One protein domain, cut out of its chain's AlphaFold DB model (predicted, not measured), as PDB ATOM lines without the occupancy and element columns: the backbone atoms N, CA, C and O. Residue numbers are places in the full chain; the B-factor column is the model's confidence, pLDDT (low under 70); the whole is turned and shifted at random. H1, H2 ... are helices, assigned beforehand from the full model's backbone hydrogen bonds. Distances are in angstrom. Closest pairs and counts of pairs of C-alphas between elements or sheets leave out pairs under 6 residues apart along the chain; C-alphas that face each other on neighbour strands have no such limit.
ATOM      1  N   ASN A   8      26.812  31.268  16.685       62.75
ATOM      2  CA  ASN A   8      27.510  29.996  16.876       62.75
ATOM      3  C   ASN A   8      27.733  29.665  18.363       62.75
ATOM      4  O   ASN A   8      27.544  28.519  18.779       62.75
ATOM      5  N   ASP A   9      28.069  30.664  19.180       69.00
ATOM      6  CA  ASP A   9      28.253  30.508  20.626       69.00
ATOM      7  C   ASP A   9      26.922  30.237  21.331       69.00
ATOM      8  O   ASP A   9      26.843  29.349  22.180       69.00
ATOM      9  N   VAL A  10      25.846  30.929  20.937       67.25
ATOM     10  CA  VAL A  10      24.507  30.693  21.499       67.25
ATOM     11  C   VAL A  10      24.010  29.288  21.163       67.25
ATOM     12  O   VAL A  10      23.560  28.559  22.051       67.25
ATOM     13  N   ILE A  11      24.126  28.867  19.900       67.25
ATOM     14  CA  ILE A  11      23.744  27.512  19.483       67.25
ATOM     15  C   ILE A  11      24.594  26.473  20.232       67.25
ATOM     16  O   ILE A  11      24.075  25.441  20.675       67.25
ATOM     17  N   THR A  12      25.891  26.738  20.407       73.19
ATOM     18  CA  THR A  12      26.801  25.852  21.143       73.19
ATOM     19  C   THR A  12      26.416  25.749  22.619       73.19
ATOM     20  O   THR A  12      26.346  24.636  23.147       73.19
ATOM     21  N   ASN A  13      26.086  26.864  23.269       75.94
ATOM     22  CA  ASN A  13      25.641  26.892  24.661       75.94
ATOM     23  C   ASN A  13      24.323  26.133  24.847       75.94
ATOM     24  O   ASN A  13      24.259  25.223  25.675       75.94
ATOM     25  N   LEU A  14      23.321  26.400  24.004       74.44
ATOM     26  CA  LEU A  14      22.041  25.683  24.022       74.44
ATOM     27  C   LEU A  14      22.232  24.172  23.862       74.44
ATOM     28  O   LEU A  14      21.578  23.369  24.532       74.44
ATOM     29  N   ARG A  15      23.159  23.763  22.989       74.31
ATOM     30  CA  ARG A  15      23.516  22.355  22.823       74.31
ATOM     31  C   ARG A  15      24.141  21.777  24.091       74.31
ATOM     32  O   ARG A  15      23.756  20.679  24.495       74.31
ATOM     33  N   LEU A  16      25.103  22.472  24.696       81.94
ATOM     34  CA  LEU A  16      25.777  22.011  25.912       81.94
ATOM     35  C   LEU A  16      24.791  21.852  27.070       81.94
ATOM     36  O   LEU A  16      24.818  20.841  27.769       81.94
ATOM     37  N   GLU A  17      23.879  22.800  27.245       81.25
ATOM     38  CA  GLU A  17      22.863  22.735  28.293       81.25
ATOM     39  C   GLU A  17      21.841  21.632  28.049       81.25
ATOM     40  O   GLU A  17      21.441  20.940  28.990       81.25
ATOM     41  N   PHE A  18      21.435  21.431  26.794       79.75
ATOM     42  CA  PHE A  18      20.579  20.315  26.425       79.75
ATOM     43  C   PHE A  18      21.258  18.971  26.736       79.75
ATOM     44  O   PHE A  18      20.671  18.113  27.400       79.75
ATOM     45  N   GLU A  19      22.512  18.790  26.304       81.81
ATOM     46  CA  GLU A  19      23.304  17.583  26.574       81.81
ATOM     47  C   GLU A  19      23.497  17.374  28.087       81.81
ATOM     48  O   GLU A  19      23.344  16.251  28.578       81.81
ATOM     49  N   ALA A  20      23.728  18.447  28.849       85.94
ATOM     50  CA  ALA A  20      23.837  18.399  30.303       85.94
ATOM     51  C   ALA A  20      22.525  17.958  30.971       85.94
ATOM     52  O   ALA A  20      22.538  17.064  31.820       85.94
ATOM     53  N   LYS A  21      21.376  18.526  30.581       82.19
ATOM     54  CA  LYS A  21      20.063  18.122  31.119       82.19
ATOM     55  C   LYS A  21      19.712  16.687  30.752       82.19
ATOM     56  O   LYS A  21      19.148  15.965  31.573       82.19
ATOM     57  N   ARG A  22      20.078  16.242  29.552       82.44
ATOM     58  CA  ARG A  22      19.902  14.850  29.136       82.44
ATOM     59  C   ARG A  22      20.758  13.899  29.980       82.44
ATOM     60  O   ARG A  22      20.245  12.893  30.457       82.44
ATOM     61  N   ALA A  23      22.022  14.237  30.231       86.69
ATOM     62  CA  ALA A  23      22.879  13.451  31.120       86.69
ATOM     63  C   ALA A  23      22.325  13.400  32.556       86.69
ATOM     64  O   ALA A  23      22.366  12.353  33.205       86.69
ATOM     65  N   GLN A  24      21.757  14.510  33.044       86.25
ATOM     66  CA  GLN A  24      21.056  14.547  34.329       86.25
ATOM     67  C   GLN A  24      19.825  13.632  34.336       86.25
ATOM     68  O   GLN A  24      19.605  12.935  35.326       86.25
ATOM     69  N   LEU A  25      19.048  13.592  33.246       85.56
ATOM     70  CA  LEU A  25      17.892  12.701  33.119       85.56
ATOM     71  C   LEU A  25      18.316  11.228  33.162       85.56
ATOM     72  O   LEU A  25      17.744  10.446  33.920       85.56
ATOM     73  N   ASP A  26      19.357  10.859  32.414       85.56
ATOM     74  CA  ASP A  26      19.901   9.498  32.412       85.56
ATOM     75  C   ASP A  26      20.378   9.083  33.817       85.56
ATOM     76  O   ASP A  26      20.091   7.972  34.285       85.56
ATOM     77  N   ALA A  27      21.049   9.995  34.528       89.94
ATOM     78  CA  ALA A  27      21.493   9.780  35.902       89.94
ATOM     79  C   ALA A  27      20.314   9.629  36.882       89.94
ATOM     80  O   ALA A  27      20.325   8.716  37.713       89.94
ATOM     81  N   ALA A  28      19.280  10.468  36.770       84.44
ATOM     82  CA  ALA A  28      18.065  10.385  37.582       84.44
ATOM     83  C   ALA A  28      17.314   9.064  37.345       84.44
ATOM     84  O   ALA A  28      16.971   8.357  38.298       84.44
ATOM     85  N   ALA A  29      17.155   8.658  36.083       86.06
ATOM     86  CA  ALA A  29      16.548   7.383  35.720       86.06
ATOM     87  C   ALA A  29      17.350   6.192  36.276       86.06
ATOM     88  O   ALA A  29      16.778   5.213  36.765       86.06
ATOM     89  N   GLN A  30      18.687   6.255  36.243       91.62
ATOM     90  CA  GLN A  30      19.537   5.227  36.846       91.62
ATOM     91  C   GLN A  30      19.412   5.199  38.376       91.62
ATOM     92  O   GLN A  30      19.314   4.113  38.952       91.62
ATOM     93  N   ALA A  31      19.376   6.357  39.038       91.06
ATOM     94  CA  ALA A  31      19.185   6.455  40.483       91.06
ATOM     95  C   ALA A  31      17.839   5.853  40.914       91.06
ATOM     96  O   ALA A  31      17.804   5.025  41.824       91.06
ATOM     97  N   LYS A  32      16.753   6.169  40.195       92.31
ATOM     98  CA  LYS A  32      15.428   5.570  40.409       92.31
ATOM     99  C   LYS A  32      15.478   4.042  40.306       92.31
ATOM    100  O   LYS A  32      14.985   3.349  41.194       92.31
ATOM    101  N   ARG A  33      16.113   3.501  39.256       92.12
ATOM    102  CA  ARG A  33      16.271   2.043  39.076       92.12
ATOM    103  C   ARG A  33      17.076   1.398  40.206       92.12
ATOM    104  O   ARG A  33      16.711   0.314  40.651       92.12
ATOM    105  N   ARG A  34      18.139   2.053  40.687       96.31
ATOM    106  CA  ARG A  34      18.944   1.563  41.822       96.31
ATOM    107  C   ARG A  34      18.124   1.497  43.109       96.31
ATOM    108  O   ARG A  34      18.101   0.450  43.742       96.31
ATOM    109  N   ILE A  35      17.388   2.559  43.442       91.81
ATOM    110  CA  ILE A  35      16.529   2.590  44.637       91.81
ATOM    111  C   ILE A  35      15.437   1.516  44.547       91.81
ATOM    112  O   ILE A  35      15.180   0.812  45.520       91.81
ATOM    113  N   ALA A  36      14.827   1.338  43.372       91.50
ATOM    114  CA  ALA A  36      13.848   0.275  43.158       91.50
ATOM    115  C   ALA A  36      14.454  -1.124  43.376       91.50
ATOM    116  O   ALA A  36      13.829  -1.968  44.015       91.50
ATOM    117  N   ALA A  37      15.680  -1.366  42.902       93.75
ATOM    118  CA  ALA A  37      16.383  -2.626  43.132       93.75
ATOM    119  C   ALA A  37      16.722  -2.851  44.618       93.75
ATOM    120  O   ALA A  37      16.577  -3.969  45.105       93.75
ATOM    121  N   GLU A  38      17.114  -1.804  45.351       94.19
ATOM    122  CA  GLU A  38      17.332  -1.869  46.805       94.19
ATOM    123  C   GLU A  38      16.044  -2.238  47.552       94.19
ATOM    124  O   GLU A  38      16.067  -3.106  48.423       94.19
ATOM    125  N   ILE A  39      14.905  -1.644  47.179       92.44
ATOM    126  CA  ILE A  39      13.595  -1.989  47.753       92.44
ATOM    127  C   ILE A  39      13.276  -3.465  47.510       92.44
ATOM    128  O   ILE A  39      12.916  -4.172  48.449       92.44
ATOM    129  N   VAL A  40      13.445  -3.947  46.275       92.00
ATOM    130  CA  VAL A  40      13.226  -5.363  45.940       92.00
ATOM    131  C   VAL A  40      14.137  -6.265  46.774       92.00
ATOM    132  O   VAL A  40      13.663  -7.249  47.330       92.00
ATOM    133  N   ALA A  41      15.416  -5.914  46.930       92.25
ATOM    134  CA  ALA A  41      16.354  -6.688  47.739       92.25
ATOM    135  C   ALA A  41      15.934  -6.766  49.218       92.25
ATOM    136  O   ALA A  41      16.007  -7.839  49.812       92.25
ATOM    137  N   VAL A  42      15.454  -5.661  49.799       92.81
ATOM    138  CA  VAL A  42      14.953  -5.630  51.185       92.81
ATOM    139  C   VAL A  42      13.691  -6.479  51.337       92.81
ATOM    140  O   VAL A  42      13.567  -7.210  52.314       92.81
ATOM    141  N   VAL A  43      12.772  -6.413  50.371       89.75
ATOM    142  CA  VAL A  43      11.521  -7.193  50.380       89.75
ATOM    143  C   VAL A  43      11.779  -8.691  50.185       89.75
ATOM    144  O   VAL A  43      11.079  -9.511  50.771       89.75
ATOM    145  N   CYS A  44      12.776  -9.061  49.380       89.25
ATOM    146  CA  CYS A  44      13.131 -10.456  49.118       89.25
ATOM    147  C   CYS A  44      14.070 -11.069  50.171       89.25
ATOM    148  O   CYS A  44      14.358 -12.265  50.094       89.25
ATOM    149  N   ALA A  45      14.574 -10.287  51.129       88.25
ATOM    150  CA  ALA A  45      15.447 -10.796  52.177       88.25
ATOM    151  C   ALA A  45      14.664 -11.684  53.171       88.25
ATOM    152  O   ALA A  45      13.558 -11.314  53.574       88.25
ATOM    153  N   PRO A  46      15.225 -12.827  53.616       81.44
ATOM    154  CA  PRO A  46      14.626 -13.637  54.674       81.44
ATOM    155  C   PRO A  46      14.444 -12.809  55.948       81.44
ATOM    156  O   PRO A  46      15.371 -12.134  56.405       81.44
ATOM    157  N   ALA A  47      13.243 -12.847  56.516       81.56
ATOM    158  CA  ALA A  47      12.882 -12.076  57.696       81.56
ATOM    159  C   ALA A  47      12.334 -13.012  58.775       81.56
ATOM    160  O   ALA A  47      11.153 -12.998  59.118       81.56
ATOM    161  N   ASP A  48      13.232 -13.836  59.304       85.50
ATOM    162  CA  ASP A  48      12.892 -14.965  60.176       85.50
ATOM    163  C   ASP A  48      12.638 -14.526  61.632       85.50
ATOM    164  O   ASP A  48      12.238 -15.321  62.483       85.50
ATOM    165  N   THR A  49      12.870 -13.244  61.936       88.44
ATOM    166  CA  THR A  49      12.691 -12.644  63.263       88.44
ATOM    167  C   THR A  49      11.930 -11.319  63.205       88.44
ATOM    168  O   THR A  49      11.970 -10.572  62.221       88.44
ATOM    169  N   HIS A  50      11.289 -10.959  64.319       87.62
ATOM    170  CA  HIS A  50      10.649  -9.651  64.477       87.62
ATOM    171  C   HIS A  50      11.651  -8.485  64.342       87.62
ATOM    172  O   HIS A  50      11.315  -7.419  63.825       87.62
ATOM    173  N   GLU A  51      12.905  -8.677  64.764       89.69
ATOM    174  CA  GLU A  51      13.964  -7.668  64.640       89.69
ATOM    175  C   GLU A  51      14.405  -7.473  63.179       89.69
ATOM    176  O   GLU A  51      14.600  -6.337  62.741       89.69
ATOM    177  N   SER A  52      14.518  -8.552  62.388       86.69
ATOM    178  CA  SER A  52      14.767  -8.454  60.939       86.69
ATOM    179  C   SER A  52      13.618  -7.760  60.204       86.69
ATOM    180  O   SER A  52      13.878  -6.901  59.365       86.69
ATOM    181  N   LEU A  53      12.362  -8.042  60.576       88.25
ATOM    182  CA  LEU A  53      11.189  -7.355  60.022       88.25
ATOM    183  C   LEU A  53      11.178  -5.861  60.376       88.25
ATOM    184  O   LEU A  53      10.939  -5.022  59.512       88.25
ATOM    185  N   SER A  54      11.492  -5.516  61.627       92.19
ATOM    186  CA  SER A  54      11.549  -4.119  62.082       92.19
ATOM    187  C   SER A  54      12.648  -3.330  61.361       92.19
ATOM    188  O   SER A  54      12.435  -2.182  60.968       92.19
ATOM    189  N   ARG A  55      13.814  -3.952  61.126       90.75
ATOM    190  CA  ARG A  55      14.897  -3.365  60.320       90.75
ATOM    191  C   ARG A  55      14.488  -3.171  58.862       90.75
ATOM    192  O   ARG A  55      14.707  -2.089  58.326       90.75
ATOM    193  N   ALA A  56      13.874  -4.176  58.239       87.69
ATOM    194  CA  ALA A  56      13.384  -4.072  56.866       87.69
ATOM    195  C   ALA A  56      12.351  -2.942  56.722       87.69
ATOM    196  O   ALA A  56      12.467  -2.116  55.820       87.69
ATOM    197  N   ALA A  57      11.403  -2.839  57.659       91.12
ATOM    198  CA  ALA A  57      10.421  -1.759  57.690       91.12
ATOM    199  C   ALA A  57      11.087  -0.376  57.794       91.12
ATOM    200  O   ALA A  57      10.753   0.516  57.018       91.12
ATOM    201  N   ALA A  58      12.075  -0.211  58.679       94.12
ATOM    202  CA  ALA A  58      12.810   1.047  58.820       94.12
ATOM    203  C   ALA A  58      13.566   1.441  57.536       94.12
ATOM    204  O   ALA A  58      13.549   2.608  57.139       94.12
ATOM    205  N   VAL A  59      14.194   0.473  56.857       94.06
ATOM    206  CA  VAL A  59      14.872   0.712  55.573       94.06
ATOM    207  C   VAL A  59      13.859   1.116  54.497       94.06
ATOM    208  O   VAL A  59      14.075   2.107  53.799       94.06
ATOM    209  N   LEU A  60      12.721   0.424  54.397       92.25
ATOM    210  CA  LEU A  60      11.663   0.760  53.438       92.25
ATOM    211  C   LEU A  60      11.064   2.149  53.691       92.25
ATOM    212  O   LEU A  60      10.869   2.902  52.738       92.25
ATOM    213  N   SER A  61      10.854   2.539  54.954       95.94
ATOM    214  CA  SER A  61      10.403   3.891  55.312       95.94
ATOM    215  C   SER A  61      11.367   4.991  54.852       95.94
ATOM    216  O   SER A  61      10.937   6.122  54.645       95.94
ATOM    217  N   SER A  62      12.653   4.677  54.661       95.81
ATOM    218  CA  SER A  62      13.636   5.601  54.084       95.81
ATOM    219  C   SER A  62      13.696   5.537  52.553       95.81
ATOM    220  O   SER A  62      13.831   6.573  51.898       95.81
ATOM    221  N   LEU A  63      13.605   4.342  51.962       93.50
ATOM    222  CA  LEU A  63      13.759   4.151  50.516       93.50
ATOM    223  C   LEU A  63      12.543   4.615  49.708       93.50
ATOM    224  O   LEU A  63      12.726   5.149  48.615       93.50
ATOM    225  N   ILE A  64      11.324   4.455  50.232       92.31
ATOM    226  CA  ILE A  64      10.094   4.837  49.521       92.31
ATOM    227  C   ILE A  64      10.070   6.347  49.200       92.31
ATOM    228  O   ILE A  64       9.958   6.681  48.020       92.31
ATOM    229  N   PRO A  65      10.297   7.270  50.160       94.38
ATOM    230  CA  PRO A  65      10.361   8.702  49.849       94.38
ATOM    231  C   PRO A  65      11.488   9.065  48.872       94.38
ATOM    232  O   PRO A  65      11.343   9.958  48.037       94.38
ATOM    233  N   ARG A  66      12.628   8.363  48.939       93.62
ATOM    234  CA  ARG A  66      13.749   8.571  48.004       93.62
ATOM    235  C   ARG A  66      13.382   8.156  46.579       93.62
ATOM    236  O   ARG A  66      13.809   8.820  45.637       93.62
ATOM    237  N   LEU A  67      12.600   7.089  46.414       93.69
ATOM    238  CA  LEU A  67      12.105   6.648  45.109       93.69
ATOM    239  C   LEU A  67      11.139   7.673  44.505       93.69
ATOM    240  O   LEU A  67      11.246   7.986  43.320       93.69
ATOM    241  N   GLU A  68      10.222   8.207  45.314       91.69
ATOM    242  CA  GLU A  68       9.281   9.251  44.891       91.69
ATOM    243  C   GLU A  68      10.016  10.522  44.465       91.69
ATOM    244  O   GLU A  68       9.785  11.022  43.365       91.69
ATOM    245  N   SER A  69      10.981  10.977  45.269       90.38
ATOM    246  CA  SER A  69      11.817  12.131  44.926       90.38
ATOM    247  C   SER A  69      12.625  11.907  43.642       90.38
ATOM    248  O   SER A  69      12.697  12.798  42.796       90.38
ATOM    249  N   ALA A  70      13.188  10.708  43.442       87.06
ATOM    250  CA  ALA A  70      13.900  10.375  42.210       87.06
ATOM    251  C   ALA A  70      12.970  10.408  40.983       87.06
ATOM    252  O   ALA A  70      13.344  10.958  39.948       87.06
ATOM    253  N   ARG A  71      11.744   9.883  41.109       88.69
ATOM    254  CA  ARG A  71      10.719   9.938  40.055       88.69
ATOM    255  C   ARG A  71      10.311  11.373  39.722       88.69
ATOM    256  O   ARG A  71      10.169  11.705  38.551       88.69
ATOM    257  N   GLU A  72      10.114  12.215  40.729       89.38
ATOM    258  CA  GLU A  72       9.774  13.623  40.511       89.38
ATOM    259  C   GLU A  72      10.914  14.359  39.800       89.38
ATOM    260  O   GLU A  72      10.673  15.040  38.805       89.38
ATOM    261  N   SER A  73      12.164  14.132  40.215       86.06
ATOM    262  CA  SER A  73      13.332  14.739  39.565       86.06
ATOM    263  C   SER A  73      13.483  14.344  38.089       86.06
ATOM    264  O   SER A  73      13.814  15.185  37.256       86.06
ATOM    265  N   GLU A  74      13.201  13.084  37.749       85.69
ATOM    266  CA  GLU A  74      13.210  12.582  36.372       85.69
ATOM    267  C   GLU A  74      12.111  13.255  35.541       85.69
ATOM    268  O   GLU A  74      12.408  13.825  34.494       85.69
ATOM    269  N   ASN A  75      10.873  13.304  36.048       82.69
ATOM    270  CA  ASN A  75       9.759  13.989  35.384       82.69
ATOM    271  C   ASN A  75      10.045  15.481  35.156       82.69
ATOM    272  O   ASN A  75       9.716  16.039  34.109       82.69
ATOM    273  N   GLU A  76      10.648  16.163  36.130       84.69
ATOM    274  CA  GLU A  76      11.020  17.569  35.982       84.69
ATOM    275  C   GLU A  76      12.067  17.782  34.883       84.69
ATOM    276  O   GLU A  76      12.003  18.782  34.161       84.69
ATOM    277  N   LEU A  77      13.033  16.869  34.763       82.56
ATOM    278  CA  LEU A  77      14.060  16.901  33.722       82.56
ATOM    279  C   LEU A  77      13.468  16.590  32.344       82.56
ATOM    280  O   LEU A  77      13.786  17.298  31.389       82.56
ATOM    281  N   GLU A  78      12.546  15.629  32.244       80.56
ATOM    282  CA  GLU A  78      11.779  15.373  31.018       80.56
ATOM    283  C   GLU A  78      10.983  16.609  30.590       80.56
ATOM    284  O   GLU A  78      11.079  17.050  29.444       80.56
ATOM    285  N   MET A  79      10.258  17.238  31.519       80.31
ATOM    286  CA  MET A  79       9.510  18.467  31.248       80.31
ATOM    287  C   MET A  79      10.426  19.634  30.867       80.31
ATOM    288  O   MET A  79      10.051  20.467  30.044       80.31
ATOM    289  N   ALA A  80      11.617  19.737  31.462       78.88
ATOM    290  CA  ALA A  80      12.595  20.757  31.095       78.88
ATOM    291  C   ALA A  80      13.126  20.548  29.668       78.88
ATOM    292  O   ALA A  80      13.194  21.511  28.909       78.88
ATOM    293  N   LEU A  81      13.435  19.307  29.287       75.62
ATOM    294  CA  LEU A  81      13.846  18.967  27.922       75.62
ATOM    295  C   LEU A  81      12.715  19.224  26.918       75.62
ATOM    296  O   LEU A  81      12.954  19.823  25.875       75.62
ATOM    297  N   ALA A  82      11.476  18.856  27.255       74.88
ATOM    298  CA  ALA A  82      10.308  19.098  26.407       74.88
ATOM    299  C   ALA A  82      10.077  20.593  26.128       74.88
ATOM    300  O   ALA A  82       9.645  20.954  25.037       74.88
ATOM    301  N   ARG A  83      10.404  21.475  27.081       75.62
ATOM    302  CA  ARG A  83      10.322  22.934  26.894       75.62
ATOM    303  C   ARG A  83      11.417  23.505  25.993       75.62
ATOM    304  O   ARG A  83      11.202  24.564  25.424       75.62
ATOM    305  N   MET A  84      12.552  22.821  25.837       73.75
ATOM    306  CA  MET A  84      13.622  23.246  24.922       73.75
ATOM    307  C   MET A  84      13.324  22.880  23.458       73.75
ATOM    308  O   MET A  84      13.849  23.507  22.543       73.75
ATOM    309  N   VAL A  85      12.464  21.883  23.213       70.44
ATOM    310  CA  VAL A  85      12.129  21.399  21.859       70.44
ATOM    311  C   VAL A  85      11.533  22.486  20.946       70.44
ATOM    312  O   VAL A  85      11.998  22.596  19.809       70.44
ATOM    313  N   PRO A  86      10.562  23.312  21.389       68.00
ATOM    314  CA  PRO A  86      10.059  24.424  20.585       68.00
ATOM    315  C   PRO A  86      11.155  25.393  20.136       68.00
ATOM    316  O   PRO A  86      11.131  25.825  18.988       68.00
ATOM    317  N   SER A  87      12.148  25.679  20.985       69.19
ATOM    318  CA  SER A  87      13.267  26.563  20.634       69.19
ATOM    319  C   SER A  87      14.085  25.992  19.474       69.19
ATOM    320  O   SER A  87      14.382  26.709  18.522       69.19
ATOM    321  N   PHE A  88      14.362  24.684  19.471       70.00
ATOM    322  CA  PHE A  88      15.038  24.030  18.344       70.00
ATOM    323  C   PHE A  88      14.190  24.001  17.066       70.00
ATOM    324  O   PHE A  88      14.736  24.164  15.979       70.00
ATOM    325  N   ALA A  89      12.870  23.819  17.172       70.94
ATOM    326  CA  ALA A  89      11.972  23.852  16.014       70.94
ATOM    327  C   ALA A  89      11.907  25.248  15.379       70.94
ATOM    328  O   ALA A  89      11.990  25.374  14.157       70.94
ATOM    329  N   THR A  90      11.826  26.291  16.207       71.06
ATOM    330  CA  THR A  90      11.877  27.685  15.761       71.06
ATOM    331  C   THR A  90      13.224  28.012  15.117       71.06
ATOM    332  O   THR A  90      13.249  28.574  14.024       71.06
ATOM    333  N   LEU A  91      14.345  27.614  15.728       70.62
ATOM    334  CA  LEU A  91      15.677  27.807  15.143       70.62
ATOM    335  C   LEU A  91      15.818  27.079  13.799       70.62
ATOM    336  O   LEU A  91      16.318  27.657  12.838       70.62
ATOM    337  N   ASN A  92      15.313  25.847  13.695       72.06
ATOM    338  CA  ASN A  92      15.339  25.080  12.450       72.06
ATOM    339  C   ASN A  92      14.499  25.731  11.341       72.06
ATOM    340  O   ASN A  92      14.922  25.773  10.193       72.06
ATOM    341  N   TRP A  93      13.319  26.265  11.663       74.75
ATOM    342  CA  TRP A  93      12.510  26.997  10.684       74.75
ATOM    343  C   TRP A  93      13.243  28.229  10.140       74.75
ATOM    344  O   TRP A  93      13.309  28.427   8.928       74.75
ATOM    345  N   ASN A  94      13.827  29.040  11.024       70.19
ATOM    346  CA  ASN A  94      14.562  30.235  10.611       70.19
ATOM    347  C   ASN A  94      15.820  29.897   9.813       70.19
ATOM    348  O   ASN A  94      16.147  30.609   8.866       70.19
ATOM    349  N   LEU A  95      16.466  28.777  10.139       72.25
ATOM    350  CA  LEU A  95      17.564  28.239   9.353       72.25
ATOM    351  C   LEU A  95      17.132  27.925   7.915       72.25
ATOM    352  O   LEU A  95      17.781  28.360   6.971       72.25
ATOM    353  N   GLU A  96      16.026  27.212   7.721       75.56
ATOM    354  CA  GLU A  96      15.553  26.878   6.370       75.56
ATOM    355  C   GLU A  96      15.168  28.125   5.561       75.56
ATOM    356  O   GLU A  96      15.480  28.220   4.373       75.56
ATOM    357  N   VAL A  97      14.564  29.129   6.205       73.00
ATOM    358  CA  VAL A  97      14.269  30.419   5.560       73.00
ATOM    359  C   VAL A  97      15.551  31.154   5.156       73.00
ATOM    360  O   VAL A  97      15.607  31.737   4.072       73.00
ATOM    361  N   ALA A  98      16.576  31.146   6.006       67.56
ATOM    362  CA  ALA A  98      17.845  31.802   5.717       67.56
ATOM    363  C   ALA A  98      18.628  31.094   4.592       67.56
ATOM    364  O   ALA A  98      19.128  31.785   3.706       67.56
ATOM    365  N   LYS A  99      18.629  29.749   4.536       70.06
ATOM    366  CA  LYS A  99      19.213  28.963   3.424       70.06
ATOM    367  C   LYS A  99      18.659  29.397   2.072       70.06
ATOM    368  O   LYS A  99      19.411  29.801   1.192       70.06
ATOM    369  N   GLN A 100      17.331  29.393   1.944       70.94
ATOM    370  CA  GLN A 100      16.646  29.769   0.701       70.94
ATOM    371  C   GLN A 100      17.018  31.180   0.229       70.94
ATOM    372  O   GLN A 100      17.025  31.465  -0.968       70.94
ATOM    373  N   ARG A 101      17.308  32.086   1.167       65.56
ATOM    374  CA  ARG A 101      17.678  33.470   0.858       65.56
ATOM    375  C   ARG A 101      19.140  33.615   0.454       65.56
ATOM    376  O   ARG A 101      19.400  34.410  -0.441       65.56
ATOM    377  N   VAL A 102      20.056  32.860   1.064       67.75
ATOM    378  CA  VAL A 102      21.461  32.784   0.622       67.75
ATOM    379  C   VAL A 102      21.518  32.250  -0.808       67.75
ATOM    380  O   VAL A 102      22.047  32.925  -1.683       67.75
ATOM    381  N   GLU A 103      20.837  31.136  -1.090       73.19
ATOM    382  CA  GLU A 103      20.760  30.564  -2.443       73.19
ATOM    383  C   GLU A 103      20.181  31.558  -3.469       73.19
ATOM    384  O   GLU A 103      20.675  31.682  -4.591       73.19
ATOM    385  N   ALA A 104      19.141  32.308  -3.087       64.06
ATOM    386  CA  ALA A 104      18.556  33.340  -3.942       64.06
ATOM    387  C   ALA A 104      19.486  34.549  -4.153       64.06
ATOM    388  O   ALA A 104      19.429  35.188  -5.208       64.06
ATOM    389  N   ALA A 105      20.316  34.891  -3.164       62.19
ATOM    390  CA  ALA A 105      21.318  35.943  -3.276       62.19
ATOM    391  C   ALA A 105      22.469  35.511  -4.196       62.19
ATOM    392  O   ALA A 105      22.783  36.250  -5.127       62.19
ATOM    393  N   ASP A 106      23.002  34.303  -4.020       63.53
ATOM    394  CA  ASP A 106      24.047  33.736  -4.879       63.53
ATOM    395  C   ASP A 106      23.585  33.660  -6.339       63.53
ATOM    396  O   ASP A 106      24.259  34.151  -7.244       63.53
ATOM    397  N   ALA A 107      22.371  33.155  -6.586       69.62
ATOM    398  CA  ALA A 107      21.792  33.125  -7.929       69.62
ATOM    399  C   ALA A 107      21.619  34.529  -8.539       69.62
ATOM    400  O   ALA A 107      21.737  34.709  -9.756       69.62
ATOM    401  N   ALA A 108      21.324  35.539  -7.714       65.25
ATOM    402  CA  ALA A 108      21.222  36.920  -8.170       65.25
ATOM    403  C   ALA A 108      22.591  37.505  -8.538       65.25
ATOM    404  O   ALA A 108      22.656  38.235  -9.529       65.25
ATOM    405  N   VAL A 109      23.646  37.172  -7.782       63.66
ATOM    406  CA  VAL A 109      25.039  37.569  -8.042       63.66
ATOM    407  C   VAL A 109      25.543  36.946  -9.343       63.66
ATOM    408  O   VAL A 109      25.984  37.679 -10.225       63.66
ATOM    409  N   GLU A 110      25.380  35.634  -9.522       67.62
ATOM    410  CA  GLU A 110      25.778  34.911 -10.745       67.62
ATOM    411  C   GLU A 110      25.085  35.442 -12.011       67.62
ATOM    412  O   GLU A 110      25.616  35.386 -13.120       67.62
ATOM    413  N   ALA A 111      23.878  35.990 -11.867       66.69
ATOM    414  CA  ALA A 111      23.117  36.544 -12.978       66.69
ATOM    415  C   ALA A 111      23.498  37.997 -13.342       66.69
ATOM    416  O   ALA A 111      22.868  38.575 -14.239       66.69
ATOM    417  N   ILE A 112      24.466  38.616 -12.653       61.00
ATOM    418  CA  ILE A 112      24.988  39.949 -12.979       61.00
ATOM    419  C   ILE A 112      26.163  39.799 -13.962       61.00
ATOM    420  O   ILE A 112      27.117  39.088 -13.665       61.00
ATOM    421  N   PRO A 113      26.137  40.463 -15.134       59.34
ATOM    422  CA  PRO A 113      27.264  40.437 -16.064       59.34
ATOM    423  C   PRO A 113      28.510  41.100 -15.455       59.34
ATOM    424  O   PRO A 113      28.394  42.048 -14.682       59.34
ATOM    425  N   ASP A 114      29.699  40.625 -15.830       59.03
ATOM    426  CA  ASP A 114      30.986  41.079 -15.286       59.03
ATOM    427  C   ASP A 114      31.266  42.543 -15.703       59.03
ATOM    428  O   ASP A 114      31.750  42.828 -16.802       59.03
ATOM    429  N   ASP A 122      31.503  43.760  -1.755       61.72
ATOM    430  CA  ASP A 122      30.107  43.413  -1.438       61.72
ATOM    431  C   ASP A 122      29.803  41.925  -1.701       61.72
ATOM    432  O   ASP A 122      29.057  41.299  -0.951       61.72
ATOM    433  N   VAL A 123      30.407  41.338  -2.741       62.16
ATOM    434  CA  VAL A 123      30.299  39.900  -3.054       62.16
ATOM    435  C   VAL A 123      31.015  39.051  -2.001       62.16
ATOM    436  O   VAL A 123      30.473  38.045  -1.550       62.16
ATOM    437  N   GLN A 124      32.197  39.477  -1.547       64.06
ATOM    438  CA  GLN A 124      32.928  38.775  -0.490       64.06
ATOM    439  C   GLN A 124      32.151  38.772   0.834       64.06
ATOM    440  O   GLN A 124      32.104  37.746   1.501       64.06
ATOM    441  N   VAL A 125      31.476  39.872   1.187       63.06
ATOM    442  CA  VAL A 125      30.624  39.940   2.390       63.06
ATOM    443  C   VAL A 125      29.455  38.950   2.325       63.06
ATOM    444  O   VAL A 125      29.087  38.374   3.350       63.06
ATOM    445  N   VAL A 126      28.876  38.725   1.140       60.38
ATOM    446  CA  VAL A 126      27.817  37.720   0.944       60.38
ATOM    447  C   VAL A 126      28.368  36.308   1.136       60.38
ATOM    448  O   VAL A 126      27.769  35.535   1.881       60.38
ATOM    449  N   HIS A 127      29.522  35.992   0.545       63.91
ATOM    450  CA  HIS A 127      30.160  34.683   0.712       63.91
ATOM    451  C   HIS A 127      30.590  34.418   2.159       63.91
ATOM    452  O   HIS A 127      30.248  33.376   2.709       63.91
ATOM    453  N   ASP A 128      31.233  35.385   2.817       64.94
ATOM    454  CA  ASP A 128      31.626  35.276   4.228       64.94
ATOM    455  C   ASP A 128      30.395  35.091   5.140       64.94
ATOM    456  O   ASP A 128      30.435  34.357   6.132       64.94
ATOM    457  N   GLY A 129      29.282  35.756   4.809       63.38
ATOM    458  CA  GLY A 129      27.993  35.567   5.472       63.38
ATOM    459  C   GLY A 129      27.406  34.171   5.246       63.38
ATOM    460  O   GLY A 129      26.902  33.566   6.193       63.38
ATOM    461  N   GLY A 130      27.511  33.647   4.022       63.53
ATOM    462  CA  GLY A 130      27.114  32.288   3.652       63.53
ATOM    463  C   GLY A 130      27.912  31.216   4.398       63.53
ATOM    464  O   GLY A 130      27.319  30.320   4.992       63.53
ATOM    465  N   ASP A 131      29.235  31.358   4.478       67.88
ATOM    466  CA  ASP A 131      30.109  30.411   5.182       67.88
ATOM    467  C   ASP A 131      29.784  30.332   6.685       67.88
ATOM    468  O   ASP A 131      29.646  29.246   7.255       67.88
ATOM    469  N   ARG A 132      29.591  31.486   7.342       64.81
ATOM    470  CA  ARG A 132      29.190  31.548   8.765       64.81
ATOM    471  C   ARG A 132      27.802  30.966   9.007       64.81
ATOM    472  O   ARG A 132      27.519  30.384  10.063       64.81
ATOM    473  N   PHE A 133      26.919  31.147   8.037       65.19
ATOM    474  CA  PHE A 133      25.586  30.588   8.072       65.19
ATOM    475  C   PHE A 133      25.610  29.053   7.951       65.19
ATOM    476  O   PHE A 133      24.959  28.374   8.747       65.19
ATOM    477  N   GLU A 134      26.415  28.500   7.040       68.81
ATOM    478  CA  GLU A 134      26.614  27.054   6.851       68.81
ATOM    479  C   GLU A 134      27.199  26.380   8.112       68.81
ATOM    480  O   GLU A 134      26.784  25.281   8.510       68.81
ATOM    481  N   GLU A 135      28.121  27.063   8.804       67.25
ATOM    482  CA  GLU A 135      28.653  26.620  10.099       67.25
ATOM    483  C   GLU A 135      27.531  26.504  11.145       67.25
ATOM    484  O   GLU A 135      27.343  25.447  11.761       67.25
ATOM    485  N   SER A 136      26.722  27.556  11.283       64.62
ATOM    486  CA  SER A 136      25.588  27.597  12.217       64.62
ATOM    487  C   SER A 136      24.529  26.534  11.880       64.62
ATOM    488  O   SER A 136      23.996  25.857  12.770       64.62
ATOM    489  N   ALA A 137      24.273  26.319  10.585       66.81
ATOM    490  CA  ALA A 137      23.379  25.287  10.067       66.81
ATOM    491  C   ALA A 137      23.824  23.881  10.480       66.81
ATOM    492  O   ALA A 137      23.022  23.071  10.955       66.81
ATOM    493  N   SER A 138      25.120  23.609  10.341       72.38
ATOM    494  CA  SER A 138      25.727  22.320  10.665       72.38
ATOM    495  C   SER A 138      25.598  21.975  12.150       72.38
ATOM    496  O   SER A 138      25.368  20.811  12.508       72.38
ATOM    497  N   VAL A 139      25.715  22.969  13.037       68.50
ATOM    498  CA  VAL A 139      25.531  22.765  14.481       68.50
ATOM    499  C   VAL A 139      24.065  22.473  14.805       68.50
ATOM    500  O   VAL A 139      23.786  21.493  15.503       68.50
ATOM    501  N   LEU A 140      23.121  23.246  14.257       67.88
ATOM    502  CA  LEU A 140      21.683  23.032  14.468       67.88
ATOM    503  C   LEU A 140      21.213  21.670  13.954       67.88
ATOM    504  O   LEU A 140      20.503  20.954  14.664       67.88
ATOM    505  N   GLN A 141      21.654  21.263  12.764       70.06
ATOM    506  CA  GLN A 141      21.278  19.977  12.182       70.06
ATOM    507  C   GLN A 141      21.772  18.806  13.039       70.06
ATOM    508  O   GLN A 141      21.029  17.857  13.294       70.06
ATOM    509  N   ARG A 142      22.993  18.903  13.580       70.12
ATOM    510  CA  ARG A 142      23.534  17.907  14.516       70.12
ATOM    511  C   ARG A 142      22.678  17.780  15.775       70.12
ATOM    512  O   ARG A 142      22.476  16.665  16.258       70.12
ATOM    513  N   VAL A 143      22.171  18.895  16.301       65.31
ATOM    514  CA  VAL A 143      21.271  18.885  17.460       65.31
ATOM    515  C   VAL A 143      19.928  18.262  17.091       65.31
ATOM    516  O   VAL A 143      19.479  17.351  17.787       65.31
ATOM    517  N   TRP A 144      19.323  18.675  15.978       64.94
ATOM    518  CA  TRP A 144      18.026  18.177  15.521       64.94
ATOM    519  C   TRP A 144      18.017  16.653  15.329       64.94
ATOM    520  O   TRP A 144      17.208  15.948  15.942       64.94
ATOM    521  N   THR A 145      18.968  16.118  14.557       64.75
ATOM    522  CA  THR A 145      19.052  14.682  14.237       64.75
ATOM    523  C   THR A 145      19.327  13.825  15.473       64.75
ATOM    524  O   THR A 145      18.731  12.766  15.648       64.75
ATOM    525  N   ARG A 146      20.205  14.277  16.378       61.56
ATOM    526  CA  ARG A 146      20.579  13.503  17.576       61.56
ATOM    527  C   ARG A 146      19.468  13.448  18.625       61.56
ATOM    528  O   ARG A 146      19.467  12.560  19.479       61.56
ATOM    529  N   THR A 147      18.550  14.405  18.572       57.41
ATOM    530  CA  THR A 147      17.669  14.718  19.695       57.41
ATOM    531  C   THR A 147      16.213  14.410  19.399       57.41
ATOM    532  O   THR A 147      15.558  13.756  20.206       57.41
ATOM    533  N   LEU A 148      15.714  14.827  18.235       57.50
ATOM    534  CA  LEU A 148      14.293  14.724  17.892       57.50
ATOM    535  C   LEU A 148      13.951  13.495  17.047       57.50
ATOM    536  O   LEU A 148      12.785  13.127  16.962       57.50
ATOM    537  N   GLN A 149      14.954  12.815  16.485       50.56
ATOM    538  CA  GLN A 149      14.790  11.512  15.821       50.56
ATOM    539  C   GLN A 149      15.184  10.319  16.712       50.56
ATOM    540  O   GLN A 149      15.106   9.170  16.280       50.56
ATOM    541  N   SER A 150      15.593  10.557  17.965       43.19
ATOM    542  CA  SER A 150      15.923   9.490  18.918       43.19
ATOM    543  C   SER A 150      14.638   8.828  19.460       43.19
ATOM    544  O   SER A 150      13.718   9.546  19.846       43.19
ATOM    545  N   GLU A 185      12.640  29.286  46.215       29.27
ATOM    546  CA  GLU A 185      13.960  29.782  45.816       29.27
ATOM    547  C   GLU A 185      14.558  28.932  44.686       29.27
ATOM    548  O   GLU A 185      14.991  29.475  43.674       29.27
ATOM    549  N   ARG A 186      14.433  27.596  44.746       31.44
ATOM    550  CA  ARG A 186      14.775  26.713  43.613       31.44
ATOM    551  C   ARG A 186      13.869  26.929  42.401       31.44
ATOM    552  O   ARG A 186      14.361  26.930  41.277       31.44
ATOM    553  N   CYS A 187      12.568  27.145  42.597       30.45
ATOM    554  CA  CYS A 187      11.654  27.503  41.509       30.45
ATOM    555  C   CYS A 187      11.987  28.869  40.898       30.45
ATOM    556  O   CYS A 187      11.846  29.033  39.691       30.45
ATOM    557  N   ALA A 188      12.421  29.835  41.708       28.67
ATOM    558  CA  ALA A 188      12.806  31.168  41.266       28.67
ATOM    559  C   ALA A 188      14.124  31.119  40.489       28.67
ATOM    560  O   ALA A 188      14.143  31.569  39.351       28.67
ATOM    561  N   SER A 189      15.172  30.469  41.007       29.11
ATOM    562  CA  SER A 189      16.436  30.277  40.277       29.11
ATOM    563  C   SER A 189      16.247  29.503  38.971       29.11
ATOM    564  O   SER A 189      16.871  29.819  37.967       29.11
ATOM    565  N   ARG A 190      15.346  28.513  38.945       33.00
ATOM    566  CA  ARG A 190      15.040  27.740  37.731       33.00
ATOM    567  C   ARG A 190      14.181  28.524  36.737       33.00
ATOM    568  O   ARG A 190      14.319  28.307  35.541       33.00
ATOM    569  N   ARG A 191      13.322  29.443  37.201       30.62
ATOM    570  CA  ARG A 191      12.634  30.414  36.330       30.62
ATOM    571  C   ARG A 191      13.607  31.435  35.762       30.62
ATOM    572  O   ARG A 191      13.514  31.698  34.577       30.62
ATOM    573  N   VAL A 192      14.531  31.951  36.571       30.59
ATOM    574  CA  VAL A 192      15.575  32.886  36.131       30.59
ATOM    575  C   VAL A 192      16.449  32.232  35.062       30.59
ATOM    576  O   VAL A 192      16.536  32.773  33.974       30.59
ATOM    577  N   ALA A 193      16.930  31.004  35.282       36.47
ATOM    578  CA  ALA A 193      17.695  30.274  34.267       36.47
ATOM    579  C   ALA A 193      16.882  29.959  32.991       36.47
ATOM    580  O   ALA A 193      17.435  29.923  31.901       36.47
ATOM    581  N   CYS A 194      15.568  29.719  33.095       37.44
ATOM    582  CA  CYS A 194      14.708  29.556  31.915       37.44
ATOM    583  C   CYS A 194      14.457  30.878  31.173       37.44
ATOM    584  O   CYS A 194      14.267  30.842  29.964       37.44
ATOM    585  N   ILE A 195      14.414  32.008  31.883       39.56
ATOM    586  CA  ILE A 195      14.278  33.344  31.290       39.56
ATOM    587  C   ILE A 195      15.586  33.719  30.594       39.56
ATOM    588  O   ILE A 195      15.550  34.055  29.425       39.56
ATOM    589  N   GLU A 196      16.734  33.517  31.243       39.69
ATOM    590  CA  GLU A 196      18.062  33.729  30.648       39.69
ATOM    591  C   GLU A 196      18.267  32.880  29.384       39.69
ATOM    592  O   GLU A 196      18.850  33.340  28.404       39.69
ATOM    593  N   LEU A 197      17.730  31.655  29.369       47.03
ATOM    594  CA  LEU A 197      17.742  30.806  28.183       47.03
ATOM    595  C   LEU A 197      16.884  31.357  27.046       47.03
ATOM    596  O   LEU A 197      17.258  31.274  25.878       47.03
ATOM    597  N   GLN A 198      15.701  31.856  27.394       47.72
ATOM    598  CA  GLN A 198      14.770  32.441  26.444       47.72
ATOM    599  C   GLN A 198      15.359  33.729  25.860       47.72
ATOM    600  O   GLN A 198      15.349  33.888  24.647       47.72
ATOM    601  N   ASP A 199      15.979  34.560  26.695       50.91
ATOM    602  CA  ASP A 199      16.658  35.793  26.298       50.91
ATOM    603  C   ASP A 199      17.864  35.503  25.387       50.91
ATOM    604  O   ASP A 199      18.071  36.194  24.393       50.91
ATOM    605  N   ALA A 200      18.637  34.447  25.668       50.47
ATOM    606  CA  ALA A 200      19.730  34.018  24.795       50.47
ATOM    607  C   ALA A 200      19.220  33.515  23.433       50.47
ATOM    608  O   ALA A 200      19.810  33.825  22.398       50.47
ATOM    609  N   VAL A 201      18.111  32.765  23.416       53.56
ATOM    610  CA  VAL A 201      17.448  32.329  22.176       53.56
ATOM    611  C   VAL A 201      16.935  33.529  21.387       53.56
ATOM    612  O   VAL A 201      17.162  33.588  20.181       53.56
ATOM    613  N   ASP A 202      16.282  34.479  22.051       55.97
ATOM    614  CA  ASP A 202      15.745  35.685  21.426       55.97
ATOM    615  C   ASP A 202      16.886  36.559  20.865       55.97
ATOM    616  O   ASP A 202      16.793  37.037  19.737       55.97
ATOM    617  N   ALA A 203      18.027  36.646  21.558       58.84
ATOM    618  CA  ALA A 203      19.224  37.330  21.063       58.84
ATOM    619  C   ALA A 203      19.841  36.655  19.820       58.84
ATOM    620  O   ALA A 203      20.167  37.334  18.845       58.84
ATOM    621  N   ALA A 204      19.968  35.322  19.801       56.16
ATOM    622  CA  ALA A 204      20.424  34.608  18.600       56.16
ATOM    623  C   ALA A 204      19.430  34.733  17.440       56.16
ATOM    624  O   ALA A 204      19.823  34.813  16.275       56.16
ATOM    625  N   MET A 205      18.138  34.765  17.753       60.47
ATOM    626  CA  MET A 205      17.074  35.011  16.789       60.47
ATOM    627  C   MET A 205      17.163  36.416  16.187       60.47
ATOM    628  O   MET A 205      17.003  36.559  14.971       60.47
ATOM    629  N   ASP A 206      17.472  37.430  16.991       60.47
ATOM    630  CA  ASP A 206      17.701  38.799  16.528       60.47
ATOM    631  C   ASP A 206      18.936  38.896  15.624       60.47
ATOM    632  O   ASP A 206      18.896  39.574  14.596       60.47
ATOM    633  N   GLU A 207      20.015  38.175  15.937       58.62
ATOM    634  CA  GLU A 207      21.229  38.170  15.116       58.62
ATOM    635  C   GLU A 207      21.031  37.420  13.785       58.62
ATOM    636  O   GLU A 207      21.378  37.953  12.729       58.62
ATOM    637  N   VAL A 208      20.373  36.252  13.787       61.06
ATOM    638  CA  VAL A 208      19.955  35.564  12.547       61.06
ATOM    639  C   VAL A 208      19.041  36.469  11.721       61.06
ATOM    640  O   VAL A 208      19.210  36.576  10.508       61.06
ATOM    641  N   THR A 209      18.108  37.175  12.361       63.88
ATOM    642  CA  THR A 209      17.228  38.147  11.694       63.88
ATOM    643  C   THR A 209      18.017  39.332  11.133       63.88
ATOM    644  O   THR A 209      17.721  39.800  10.035       63.88
ATOM    645  N   SER A 210      19.051  39.791  11.834       62.28
ATOM    646  CA  SER A 210      19.943  40.867  11.398       62.28
ATOM    647  C   SER A 210      20.752  40.471  10.162       62.28
ATOM    648  O   SER A 210      20.695  41.171   9.148       62.28
ATOM    649  N   VAL A 211      21.419  39.311  10.183       58.38
ATOM    650  CA  VAL A 211      22.138  38.757   9.018       58.38
ATOM    651  C   VAL A 211      21.180  38.583   7.839       58.38
ATOM    652  O   VAL A 211      21.462  38.996   6.715       58.38
ATOM    653  N   ASN A 212      19.989  38.062   8.111       63.03
ATOM    654  CA  ASN A 212      18.936  37.887   7.123       63.03
ATOM    655  C   ASN A 212      18.444  39.225   6.520       63.03
ATOM    656  O   ASN A 212      18.179  39.319   5.318       63.03
ATOM    657  N   ASN A 213      18.365  40.290   7.321       62.38
ATOM    658  CA  ASN A 213      18.039  41.640   6.856       62.38
ATOM    659  C   ASN A 213      19.165  42.241   6.003       62.38
ATOM    660  O   ASN A 213      18.878  42.883   4.993       62.38
ATOM    661  N   VAL A 214      20.433  42.012   6.360       60.34
ATOM    662  CA  VAL A 214      21.593  42.431   5.554       60.34
ATOM    663  C   VAL A 214      21.559  41.768   4.175       60.34
ATOM    664  O   VAL A 214      21.620  42.474   3.169       60.34
ATOM    665  N   ILE A 215      21.344  40.449   4.113       60.19
ATOM    666  CA  ILE A 215      21.197  39.699   2.852       60.19
ATOM    667  C   ILE A 215      20.022  40.243   2.026       60.19
ATOM    668  O   ILE A 215      20.146  40.462   0.821       60.19
ATOM    669  N   THR A 216      18.890  40.533   2.673       63.53
ATOM    670  CA  THR A 216      17.710  41.112   2.010       63.53
ATOM    671  C   THR A 216      18.013  42.492   1.416       63.53
ATOM    672  O   THR A 216      17.651  42.773   0.272       63.53
ATOM    673  N   ASN A 217      18.699  43.356   2.165       65.88
ATOM    674  CA  ASN A 217      19.067  44.695   1.709       65.88
ATOM    675  C   ASN A 217      20.055  44.647   0.538       65.88
ATOM    676  O   ASN A 217      19.881  45.388  -0.431       65.88
ATOM    677  N   LEU A 218      21.040  43.747   0.593       62.34
ATOM    678  CA  LEU A 218      21.952  43.476  -0.518       62.34
ATOM    679  C   LEU A 218      21.177  43.012  -1.756       62.34
ATOM    680  O   LEU A 218      21.337  43.593  -2.828       62.34
ATOM    681  N   HIS A 219      20.262  42.051  -1.610       59.56
ATOM    682  CA  HIS A 219      19.432  41.559  -2.711       59.56
ATOM    683  C   HIS A 219      18.614  42.679  -3.379       59.56
ATOM    684  O   HIS A 219      18.598  42.802  -4.606       59.56
ATOM    685  N   LEU A 220      17.974  43.541  -2.584       68.69
ATOM    686  CA  LEU A 220      17.221  44.691  -3.092       68.69
ATOM    687  C   LEU A 220      18.128  45.713  -3.794       68.69
ATOM    688  O   LEU A 220      17.767  46.230  -4.856       68.69
ATOM    689  N   ALA A 221      19.314  45.984  -3.244       65.25
ATOM    690  CA  ALA A 221      20.294  46.876  -3.857       65.25
ATOM    691  C   ALA A 221      20.781  46.337  -5.214       65.25
ATOM    692  O   ALA A 221      20.839  47.090  -6.192       65.25
ATOM    693  N   PHE A 222      21.047  45.031  -5.306       62.66
ATOM    694  CA  PHE A 222      21.415  44.363  -6.555       62.66
ATOM    695  C   PHE A 222      20.304  44.447  -7.604       62.66
ATOM    696  O   PHE A 222      20.565  44.826  -8.749       62.66
ATOM    697  N   GLN A 223      19.051  44.170  -7.229       66.94
ATOM    698  CA  GLN A 223      17.913  44.305  -8.146       66.94
ATOM    699  C   GLN A 223      17.764  45.739  -8.670       66.94
ATOM    700  O   GLN A 223      17.616  45.951  -9.878       66.94
ATOM    701  N   ALA A 224      17.858  46.732  -7.782       68.50
ATOM    702  CA  ALA A 224      17.776  48.140  -8.159       68.50
ATOM    703  C   ALA A 224      18.887  48.528  -9.143       68.50
ATOM    704  O   ALA A 224      18.656  49.255 -10.112       68.50
ATOM    705  N   LYS A 225      20.097  48.007  -8.937       67.56
ATOM    706  CA  LYS A 225      21.247  48.276  -9.801       67.56
ATOM    707  C   LYS A 225      21.152  47.592 -11.158       67.56
ATOM    708  O   LYS A 225      21.465  48.231 -12.161       67.56
ATOM    709  N   ARG A 226      20.618  46.369 -11.234       66.94
ATOM    710  CA  ARG A 226      20.276  45.729 -12.517       66.94
ATOM    711  C   ARG A 226      19.251  46.540 -13.304       66.94
ATOM    712  O   ARG A 226      19.419  46.726 -14.507       66.94
ATOM    713  N   ALA A 227      18.228  47.065 -12.633       69.56
ATOM    714  CA  ALA A 227      17.237  47.929 -13.271       69.56
ATOM    715  C   ALA A 227      17.859  49.242 -13.788       69.56
ATOM    716  O   ALA A 227      17.558  49.669 -14.903       69.56
ATOM    717  N   GLN A 228      18.775  49.851 -13.023       67.06
ATOM    718  CA  GLN A 228      19.538  51.027 -13.464       67.06
ATOM    719  C   GLN A 228      20.406  50.726 -14.691       67.06
ATOM    720  O   GLN A 228      20.431  51.526 -15.624       67.06
ATOM    721  N   LEU A 229      21.090  49.578 -14.710       67.19
ATOM    722  CA  LEU A 229      21.929  49.167 -15.837       67.19
ATOM    723  C   LEU A 229      21.086  48.976 -17.105       67.19
ATOM    724  O   LEU A 229      21.382  49.578 -18.133       67.19
ATOM    725  N   ALA A 230      19.978  48.234 -17.005       69.94
ATOM    726  CA  ALA A 230      19.050  48.025 -18.115       69.94
ATOM    727  C   ALA A 230      18.475  49.353 -18.646       69.94
ATOM    728  O   ALA A 230      18.374  49.558 -19.855       69.94
ATOM    729  N   SER A 231      18.150  50.290 -17.749       70.31
ATOM    730  CA  SER A 231      17.691  51.629 -18.132       70.31
ATOM    731  C   SER A 231      18.786  52.453 -18.817       70.31
ATOM    732  O   SER A 231      18.490  53.179 -19.766       70.31
ATOM    733  N   SER A 232      20.040  52.340 -18.371       70.38
ATOM    734  CA  SER A 232      21.185  53.017 -18.986       70.38
ATOM    735  C   SER A 232      21.496  52.468 -20.380       70.38
ATOM    736  O   SER A 232      21.751  53.253 -21.295       70.38
ATOM    737  N   GLU A 233      21.421  51.150 -20.576       71.25
ATOM    738  CA  GLU A 233      21.597  50.529 -21.892       71.25
ATOM    739  C   GLU A 233      20.491  50.931 -22.871       71.25
ATOM    740  O   GLU A 233      20.779  51.257 -24.024       71.25
ATOM    741  N   LEU A 234      19.240  50.991 -22.403       73.38
ATOM    742  CA  LEU A 234      18.109  51.464 -23.202       73.38
ATOM    743  C   LEU A 234      18.290  52.932 -23.627       73.38
ATOM    744  O   LEU A 234      18.097  53.269 -24.794       73.38
ATOM    745  N   ALA A 235      18.707  53.800 -22.700       72.06
ATOM    746  CA  ALA A 235      18.969  55.210 -22.986       72.06
ATOM    747  C   ALA A 235      20.133  55.390 -23.972       72.06
ATOM    748  O   ALA A 235      20.071  56.233 -24.864       72.06
ATOM    749  N   LYS A 236      21.182  54.567 -23.856       74.50
ATOM    750  CA  LYS A 236      22.305  54.565 -24.799       74.50
ATOM    751  C   LYS A 236      21.841  54.204 -26.211       74.50
ATOM    752  O   LYS A 236      22.179  54.925 -27.144       74.50
ATOM    753  N   TRP A 237      21.016  53.166 -26.351       66.88
ATOM    754  CA  TRP A 237      20.417  52.773 -27.632       66.88
ATOM    755  C   TRP A 237      19.594  53.889 -28.281       66.88
ATOM    756  O   TRP A 237      19.686  54.078 -29.490       66.88
ATOM    757  N   GLN A 238      18.835  54.651 -27.493       67.06
ATOM    758  CA  GLN A 238      18.016  55.766 -27.984       67.06
ATOM    759  C   GLN A 238      18.832  56.969 -28.473       67.06
ATOM    760  O   GLN A 238      18.334  57.742 -29.281       67.06
ATOM    761  N   ILE A 239      20.062  57.144 -27.982       70.88
ATOM    762  CA  ILE A 239      20.956  58.236 -28.402       70.88
ATOM    763  C   ILE A 239      21.753  57.847 -29.658       70.88
ATOM    764  O   ILE A 239      22.144  58.715 -30.434       70.88
ATOM    765  N   THR A 240      22.029  56.554 -29.849       66.75
ATOM    766  CA  THR A 240      22.812  56.036 -30.984       66.75
ATOM    767  C   THR A 240      21.974  55.549 -32.171       66.75
ATOM    768  O   THR A 240      22.561  55.139 -33.174       66.75
ATOM    769  N   SER A 241      20.641  55.559 -32.060       51.06
ATOM    770  CA  SER A 241      19.685  55.265 -33.141       51.06
ATOM    771  C   SER A 241      19.150  56.539 -33.782       51.06
ATOM    772  O   SER A 241      18.694  56.410 -34.940       51.06
TER     773      SER A 241
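What this domain is: This is residues 8 to 114, 122 to 150 and 185 to 241 of the 241 residues of an uncharacterized protein of Oryza rufipogon (UniProt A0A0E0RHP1). This is a long, thin rod of helices: the hairpin of H1 and H2 makes one end, H3 and H4 pack on later residues of H2, and residues 227 to 241 stick out at the other end. The 193 printed residues, all helix by class, hold H1, H2, H3 and H4 in an up-and-down bundle, each running against the one before. The whole is extended, radius of gyration of the C-alphas 29.4 A, spanning 118 by 32 by 19 A.

Where its parts are: Find C-alpha 8 at (27.510, 29.996, 16.876); H1 runs to residue 44, 53.7 A. H2, residues 50 to 110, covers 88.7 A; H3, 122 to 148, 38.0 A; H4, 185 to 240, 81.6 A, ending at (22.812, 56.036, -30.984).

How they stand to each other: H2 touches H1 with residues 56 to 84 alone, closest C-alphas Lys 32 and Ala 70, 5.4 A. H2 touches H4 with residues 87 to 109 alone, closest C-alphas Ala 105 and His 219, 6.0 A. Each O i to N i+4 pair is within hydrogen-bond range in H1, H3 and H4, and 53 of 57 in H2.

The domain as a whole: Cuts leave C-alphas 114 and 122 14.1 A apart, and 150 and 185 33.8 A. Residues 185 to 230 are among those under pLDDT 70.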